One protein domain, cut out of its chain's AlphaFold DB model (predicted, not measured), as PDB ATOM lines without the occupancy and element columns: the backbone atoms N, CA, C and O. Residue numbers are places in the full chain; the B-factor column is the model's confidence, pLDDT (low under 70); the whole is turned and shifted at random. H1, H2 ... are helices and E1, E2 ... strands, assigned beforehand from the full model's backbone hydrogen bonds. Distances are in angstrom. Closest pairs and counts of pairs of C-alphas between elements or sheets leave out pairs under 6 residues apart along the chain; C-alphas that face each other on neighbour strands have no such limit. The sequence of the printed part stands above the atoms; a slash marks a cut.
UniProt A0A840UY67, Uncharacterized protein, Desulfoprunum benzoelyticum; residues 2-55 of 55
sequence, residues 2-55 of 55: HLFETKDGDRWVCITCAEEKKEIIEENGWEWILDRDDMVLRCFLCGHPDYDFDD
ATOM      1  N   HIS A   2     117.663 101.757 120.288       95.38
ATOM      2  CA  HIS A   2     116.778 100.961 121.137       95.38
ATOM      3  C   HIS A   2     116.168  99.802 120.344       95.38
ATOM      4  O   HIS A   2     115.610 100.013 119.265       95.38
ATOM      5  N   LEU A   3     116.272  98.580 120.866       97.38
ATOM      6  CA  LEU A   3     115.548  97.424 120.348       97.38
ATOM      7  C   LEU A   3     114.205  97.307 121.061       97.38
ATOM      8  O   LEU A   3     114.165  97.194 122.287       97.38
ATOM      9  N   PHE A   4     113.131  97.281 120.282       97.81
ATOM     10  CA  PHE A   4     111.784  97.018 120.761       97.81
ATOM     11  C   PHE A   4     111.280  95.679 120.232       97.81
ATOM     12  O   PHE A   4     111.337  95.440 119.024       97.81
ATOM     13  N   GLU A   5     110.748  94.833 121.108       97.88
ATOM     14  CA  GLU A   5     109.910  93.710 120.696       97.88
ATOM     15  C   GLU A   5     108.521  94.256 120.339       97.88
ATOM     16  O   GLU A   5     107.932  95.062 121.064       97.88
ATOM     17  N   THR A   6     108.005  93.852 119.180       96.25
ATOM     18  CA  THR A   6     106.670  94.244 118.711       96.25
ATOM     19  C   THR A   6     105.895  93.006 118.286       96.25
ATOM     20  O   THR A   6     106.480  91.968 117.976       96.25
ATOM     21  N   LYS A   7     104.567  93.123 118.169       95.06
ATOM     22  CA  LYS A   7     103.706  92.025 117.688       95.06
ATOM     23  C   LYS A   7     104.112  91.459 116.316       95.06
ATOM     24  O   LYS A   7     103.808  90.309 116.020       95.06
ATOM     25  N   ASP A   8     104.771  92.272 115.486       93.88
ATOM     26  CA  ASP A   8     105.181  91.933 114.119       93.88
ATOM     27  C   ASP A   8     106.691  91.617 114.030       93.88
ATOM     28  O   ASP A   8     107.259  91.583 112.934       93.88
ATOM     29  N   GLY A   9     107.342  91.410 115.180       95.94
ATOM     30  CA  GLY A   9     108.772  91.143 115.322       95.94
ATOM     31  C   GLY A   9     109.590  92.361 115.754       95.94
ATOM     32  O   GLY A   9     109.093  93.488 115.817       95.94
ATOM     33  N   ASP A  10     110.863  92.121 116.047       97.00
ATOM     34  CA  ASP A  10     111.738  93.113 116.670       97.00
ATOM     35  C   ASP A  10     112.059  94.295 115.747       97.00
ATOM     36  O   ASP A  10     112.313  94.140 114.545       97.00
ATOM     37  N   ARG A  11     112.085  95.503 116.318       96.81
ATOM     38  CA  ARG A  11     112.345  96.763 115.613       96.81
ATOM     39  C   ARG A  11     113.425  97.571 116.319       96.81
ATOM     40  O   ARG A  11     113.333  97.855 117.506       96.81
ATOM     41  N   TRP A  12     114.417  98.012 115.552       96.31
ATOM     42  CA  TRP A  12     115.408  98.983 116.011       96.31
ATOM     43  C   TRP A  12     114.899 100.405 115.795       96.31
ATOM     44  O   TRP A  12     114.479 100.747 114.691       96.31
ATOM     45  N   VAL A  13     114.970 101.249 116.816       95.56
ATOM     46  CA  VAL A  13     114.540 102.652 116.779       95.56
ATOM     47  C   VAL A  13     115.666 103.527 117.326       95.56
ATOM     48  O   VAL A  13     116.314 103.159 118.304       95.56
ATOM     49  N   CYS A  14     115.947 104.658 116.679       94.19
ATOM     50  CA  CYS A  14     116.943 105.601 117.190       94.19
ATOM     51  C   CYS A  14     116.455 106.291 118.467       94.19
ATOM     52  O   CYS A  14     115.248 106.381 118.701       94.19
ATOM     53  N   ILE A  15     117.382 106.800 119.273       92.56
ATOM     54  CA  ILE A  15     117.099 107.488 120.541       92.56
ATOM     55  C   ILE A  15     116.112 108.637 120.310       92.56
ATOM     56  O   ILE A  15     115.100 108.734 121.002       92.56
ATOM     57  N   THR A  16     116.335 109.436 119.263       93.44
ATOM     58  CA  THR A  16     115.452 110.553 118.897       93.44
ATOM     59  C   THR A  16     114.026 110.086 118.618       93.44
ATOM     60  O   THR A  16     113.081 110.602 119.206       93.44
ATOM     61  N   CYS A  17     113.841 109.076 117.762       95.19
ATOM     62  CA  CYS A  17     112.498 108.590 117.458       95.19
ATOM     63  C   CYS A  17     111.851 107.871 118.645       95.19
ATOM     64  O   CYS A  17     110.631 107.928 118.772       95.19
ATOM     65  N   ALA A  18     112.622 107.204 119.505       94.50
ATOM     66  CA  ALA A  18     112.073 106.565 120.696       94.50
ATOM     67  C   ALA A  18     111.529 107.594 121.696       94.50
ATOM     68  O   ALA A  18     110.497 107.345 122.312       94.50
ATOM     69  N   GLU A  19     112.169 108.760 121.810       94.88
ATOM     70  CA  GLU A  19     111.675 109.870 122.627       94.88
ATOM     71  C   GLU A  19     110.474 110.568 121.967       94.88
ATOM     72  O   GLU A  19     109.406 110.672 122.571       94.88
ATOM     73  N   GLU A  20     110.600 110.975 120.700       96.69
ATOM     74  CA  GLU A  20     109.553 111.712 119.974       96.69
ATOM     75  C   GLU A  20     108.271 110.902 119.741       96.69
ATOM     76  O   GLU A  20     107.195 111.475 119.547       96.69
ATOM     77  N   LYS A  21     108.376 109.571 119.690       95.56
ATOM     78  CA  LYS A  21     107.253 108.654 119.433       95.56
ATOM     79  C   LYS A  21     106.921 107.787 120.640       95.56
ATOM     80  O   LYS A  21     106.198 106.806 120.477       95.56
ATOM     81  N   LYS A  22     107.395 108.151 121.836       95.19
ATOM     82  CA  LYS A  22     107.190 107.381 123.068       95.19
ATOM     83  C   LYS A  22     105.727 106.997 123.298       95.19
ATOM     84  O   LYS A  22     105.445 105.833 123.548       95.19
ATOM     85  N   GLU A  23     104.802 107.944 123.136       96.06
ATOM     86  CA  GLU A  23     103.363 107.690 123.307       96.06
ATOM     87  C   GLU A  23     102.860 106.591 122.359       96.06
ATOM     88  O   GLU A  23     102.182 105.665 122.785       96.06
ATOM     89  N   ILE A  24     103.264 106.626 121.085       92.81
ATOM     90  CA  ILE A  24     102.866 105.624 120.084       92.81
ATOM     91  C   ILE A  24     103.476 104.257 120.411       92.81
ATOM     92  O   ILE A  24     102.817 103.235 120.234       92.81
ATOM     93  N   ILE A  25     104.728 104.227 120.867       94.69
ATOM     94  CA  ILE A  25     105.428 102.998 121.268       94.69
ATOM     95  C   ILE A  25     104.687 102.337 122.441       94.69
ATOM     96  O   ILE A  25     104.389 101.144 122.381       94.69
ATOM     97  N   GLU A  26     104.309 103.120 123.453       94.38
ATOM     98  CA  GLU A  26     103.538 102.647 124.608       94.38
ATOM     99  C   GLU A  26     102.122 102.195 124.212       94.38
ATOM    100  O   GLU A  26     101.699 101.100 124.585       94.38
ATOM    101  N   GLU A  27     101.402 102.973 123.395       96.31
ATOM    102  CA  GLU A  27     100.055 102.629 122.911       96.31
ATOM    103  C   GLU A  27     100.030 101.349 122.063       96.31
ATOM    104  O   GLU A  27      99.048 100.603 122.085       96.31
ATOM    105  N   ASN A  28     101.103 101.073 121.316       94.19
ATOM    106  CA  ASN A  28     101.229  99.852 120.521       94.19
ATOM    107  C   ASN A  28     101.758  98.656 121.328       94.19
ATOM    108  O   ASN A  28     101.872  97.564 120.764       94.19
ATOM    109  N   GLY A  29     102.067  98.842 122.615       96.12
ATOM    110  CA  GLY A  29     102.579  97.790 123.490       96.12
ATOM    111  C   GLY A  29     103.952  97.276 123.064       96.12
ATOM    112  O   GLY A  29     104.206  96.080 123.145       96.12
ATOM    113  N   TRP A  30     104.805  98.152 122.532       97.62
ATOM    114  CA  TRP A  30     106.177  97.791 122.188       97.62
ATOM    115  C   TRP A  30     107.012  97.711 123.464       97.62
ATOM    116  O   TRP A  30     107.038  98.657 124.253       97.62
ATOM    117  N   GLU A  31     107.716  96.600 123.656       96.81
ATOM    118  CA  GLU A  31     108.529  96.381 124.851       96.81
ATOM    119  C   GLU A  31     109.993  96.683 124.561       96.81
ATOM    120  O   GLU A  31     110.575  96.167 123.611       96.81
ATOM    121  N   TRP A  32     110.602  97.538 125.379       96.94
ATOM    122  CA  TRP A  32     112.031  97.814 125.283       96.94
ATOM    123  C   TRP A  32     112.843  96.619 125.794       96.94
ATOM    124  O   TRP A  32     112.630  96.158 126.915       96.94
ATOM    125  N   ILE A  33     113.795  96.151 124.982       97.38
ATOM    126  CA  ILE A  33     114.616  94.971 125.286       97.38
ATOM    127  C   ILE A  33     116.040  95.363 125.674       97.38
ATOM    128  O   ILE A  33     116.542  94.938 126.714       97.38
ATOM    129  N   LEU A  34     116.722  96.123 124.814       96.31
ATOM    130  CA  LEU A  34     118.113  96.514 125.025       96.31
ATOM    131  C   LEU A  34     118.511  97.713 124.175       96.31
ATOM    132  O   LEU A  34     117.873  98.035 123.170       96.31
ATOM    133  N   ASP A  35     119.651  98.283 124.549       94.69
ATOM    134  CA  ASP A  35     120.315  99.344 123.809       94.69
ATOM    135  C   ASP A  35     121.574  98.818 123.141       94.69
ATOM    136  O   ASP A  35     122.321  98.010 123.702       94.69
ATOM    137  N   ARG A  36     121.822  99.294 121.924       91.88
ATOM    138  CA  ARG A  36     123.052  99.005 121.200       91.88
ATOM    139  C   ARG A  36     123.523 100.205 120.405       91.88
ATOM    140  O   ARG A  36     122.789 100.723 119.561       91.88
ATOM    141  N   ASP A  37     124.784 100.554 120.601       85.94
ATOM    142  CA  ASP A  37     125.489 101.511 119.758       85.94
ATOM    143  C   ASP A  37     126.090 100.762 118.568       85.94
ATOM    144  O   ASP A  37     127.010  99.952 118.703       85.94
ATOM    145  N   ASP A  38     125.510 100.970 117.389       83.06
ATOM    146  CA  ASP A  38     125.952 100.347 116.148       83.06
ATOM    147  C   ASP A  38     125.685 101.303 114.981       83.06
ATOM    148  O   ASP A  38     124.550 101.705 114.727       83.06
ATOM    149  N   MET A  39     126.754 101.663 114.273       79.88
ATOM    150  CA  MET A  39     126.736 102.636 113.176       79.88
ATOM    151  C   MET A  39     126.043 102.116 111.909       79.88
ATOM    152  O   MET A  39     125.753 102.886 110.994       79.88
ATOM    153  N   VAL A  40     125.797 100.810 111.820       87.69
ATOM    154  CA  VAL A  40     125.178 100.155 110.662       87.69
ATOM    155  C   VAL A  40     123.684  99.926 110.887       87.69
ATOM    156  O   VAL A  40     122.932  99.808 109.919       87.69
ATOM    157  N   LEU A  41     123.225  99.917 112.144       91.62
ATOM    158  CA  LEU A  41     121.800  99.872 112.452       91.62
ATOM    159  C   LEU A  41     121.084 101.103 111.887       91.62
ATOM    160  O   LEU A  41     121.631 102.205 111.807       91.62
ATOM    161  N   ARG A  42     119.843 100.891 111.449       93.25
ATOM    162  CA  ARG A  42     118.980 101.923 110.876       93.25
ATOM    163  C   ARG A  42     117.647 101.901 111.597       93.25
ATOM    164  O   ARG A  42     117.072 100.834 111.804       93.25
ATOM    165  N   CYS A  43     117.181 103.078 111.989       94.44
ATOM    166  CA  CYS A  43     115.897 103.249 112.644       94.44
ATOM    167  C   CYS A  43     114.774 102.772 111.727       94.44
ATOM    168  O   CYS A  43     114.677 103.188 110.578       94.44
ATOM    169  N   PHE A  44     113.892 101.931 112.250       95.25
ATOM    170  CA  PHE A  44     112.713 101.460 111.539       95.25
ATOM    171  C   PHE A  44     111.752 102.605 111.180       95.25
ATOM    172  O   PHE A  44     111.060 102.524 110.171       95.25
ATOM    173  N   LEU A  45     111.725 103.672 111.988       94.44
ATOM    174  CA  LEU A  45     110.807 104.798 111.806       94.44
ATOM    175  C   LEU A  45     111.336 105.856 110.831       94.44
ATOM    176  O   LEU A  45     110.579 106.315 109.979       94.44
ATOM    177  N   CYS A  46     112.608 106.249 110.937       94.19
ATOM    178  CA  CYS A  46     113.178 107.324 110.110       94.19
ATOM    179  C   CYS A  46     114.238 106.860 109.103       94.19
ATOM    180  O   CYS A  46     114.611 107.625 108.222       94.19
ATOM    181  N   GLY A  47     114.740 105.629 109.210       93.00
ATOM    182  CA  GLY A  47     115.779 105.097 108.328       93.00
ATOM    183  C   GLY A  47     117.198 105.593 108.615       93.00
ATOM    184  O   GLY A  47     118.115 105.112 107.958       93.00
ATOM    185  N   HIS A  48     117.410 106.495 109.578       91.38
ATOM    186  CA  HIS A  48     118.735 107.019 109.940       91.38
ATOM    187  C   HIS A  48     119.440 106.163 111.012       91.38
ATOM    188  O   HIS A  48     118.764 105.445 111.761       91.38
ATOM    189  N   PRO A  49     120.788 106.184 111.077       89.88
ATOM    190  CA  PRO A  49     121.526 105.696 112.242       89.88
ATOM    191  C   PRO A  49     121.260 106.566 113.480       89.88
ATOM    192  O   PRO A  49     120.653 107.628 113.391       89.88
ATOM    193  N   ASP A  50     121.733 106.110 114.640       79.31
ATOM    194  CA  ASP A  50     121.646 106.877 115.893       79.31
ATOM    195  C   ASP A  50     122.601 108.077 115.936       79.31
ATOM    196  O   ASP A  50     122.333 109.073 116.599       79.31
ATOM    197  N   TYR A  51     123.718 107.967 115.217       72.00
ATOM    198  CA  TYR A  51     124.729 109.004 115.082       72.00
ATOM    199  C   TYR A  51     124.995 109.215 113.592       72.00
ATOM    200  O   TYR A  51     125.423 108.280 112.909       72.00
ATOM    201  N   ASP A  52     124.752 110.430 113.104       63.59
ATOM    202  CA  ASP A  52     125.326 110.892 111.844       63.59
ATOM    203  C   ASP A  52     126.726 111.429 112.158       63.59
ATOM    204  O   ASP A  52     126.892 112.366 112.942       63.59
ATOM    205  N   PHE A  53     127.750 110.802 111.582       57.94
ATOM    206  CA  PHE A  53     129.053 111.443 111.483       57.94
ATOM    207  C   PHE A  53     128.963 112.381 110.280       57.94
ATOM    208  O   PHE A  53     128.929 111.910 109.144       57.94
ATOM    209  N   ASP A  54     128.858 113.686 110.537       55.34
ATOM    210  CA  ASP A  54     129.239 114.680 109.532       55.34
ATOM    211  C   ASP A  54     130.724 114.432 109.208       55.34
ATOM    212  O   ASP A  54     131.561 114.430 110.117       55.34
ATOM    213  N   ASP A  55     130.998 114.118 107.940       52.38
ATOM    214  CA  ASP A  55     132.322 113.810 107.367       52.38
ATOM    215  C   ASP A  55     133.295 115.004 107.478       52.38
ATOM    216  O   ASP A  55     132.869 116.157 107.212       52.38
TER     217      ASP A  55
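AT A GLANCE: This is residues 2 to 55 of the 55 residues of an uncharacterized protein of Desulfoprunum benzoelyticum (UniProt A0A840UY67). A small antiparallel sheet of three short strands has H1 over one face; H2 follows H1 round a corner, and the chain then returns to the sheet as E3. After E3, residues 36 to 55 form a long stretch with no named element, which loops back beside E2 near residue 43 and then runs out to Asp 55, at one end of the longest axis. The 54 printed residues run E1, E2, H1, H2, E3, with sheet order E2 - E1 - E3; the class is mixed, helices and strands, with under half of the residues in named elements. The whole is compact, with a radius of gyration of the C-alphas of 11.1 A, and spans 37 by 19 by 15 A.

IN THESE COORDINATES: Find C-alpha 2 at (116.778, 100.961, 121.137), where E1, residues 2 to 5, begins. Beside it are E2, residues 11 to 13, and E3, residues 31 to 35, 12.2 A long and ending at C-alpha 35, (120.315, 99.344, 123.809). H1 is residues 15 to 20, 8.7 A, and H2 residues 22 to 27, 8.6 A.

HOW THE PARTS SIT: E1 and E2 are a hairpin, antiparallel at 152 degrees; look for N 2 and O 13, 2.8 A apart. E1 and E3 are antiparallel at 147 degrees, with N 5 and O 31 at 2.8 A; both pairs are within hydrogen-bond range. E2, H1 H2 and E3 make a split strand-helix-strand unit, two strands running the same way with E1 between them, its crossover right-handed. H1 is on the sheet at a height of 9.4 A, only just over E2 with 3 C-alphas, and stands up from it at 43 degrees. H2 is only just not on it, with 4 pairs of C-alphas within 10 A. H1 and H2 are close but not clearly touching, their closest C-alphas, Ala 18 and Ile 25, 7.6 A apart. In H1 and H2 every O i to N i+4 pair is within hydrogen-bond range.

THE WHOLE: The C-alphas of Glu 27 and Asp 55, the two farthest apart, are 37.5 A apart. The printed part has no cut, and the four links between elements are tight. Look at residues 52 to 55 for pLDDT under 70; the mean of the printed part is 90.7.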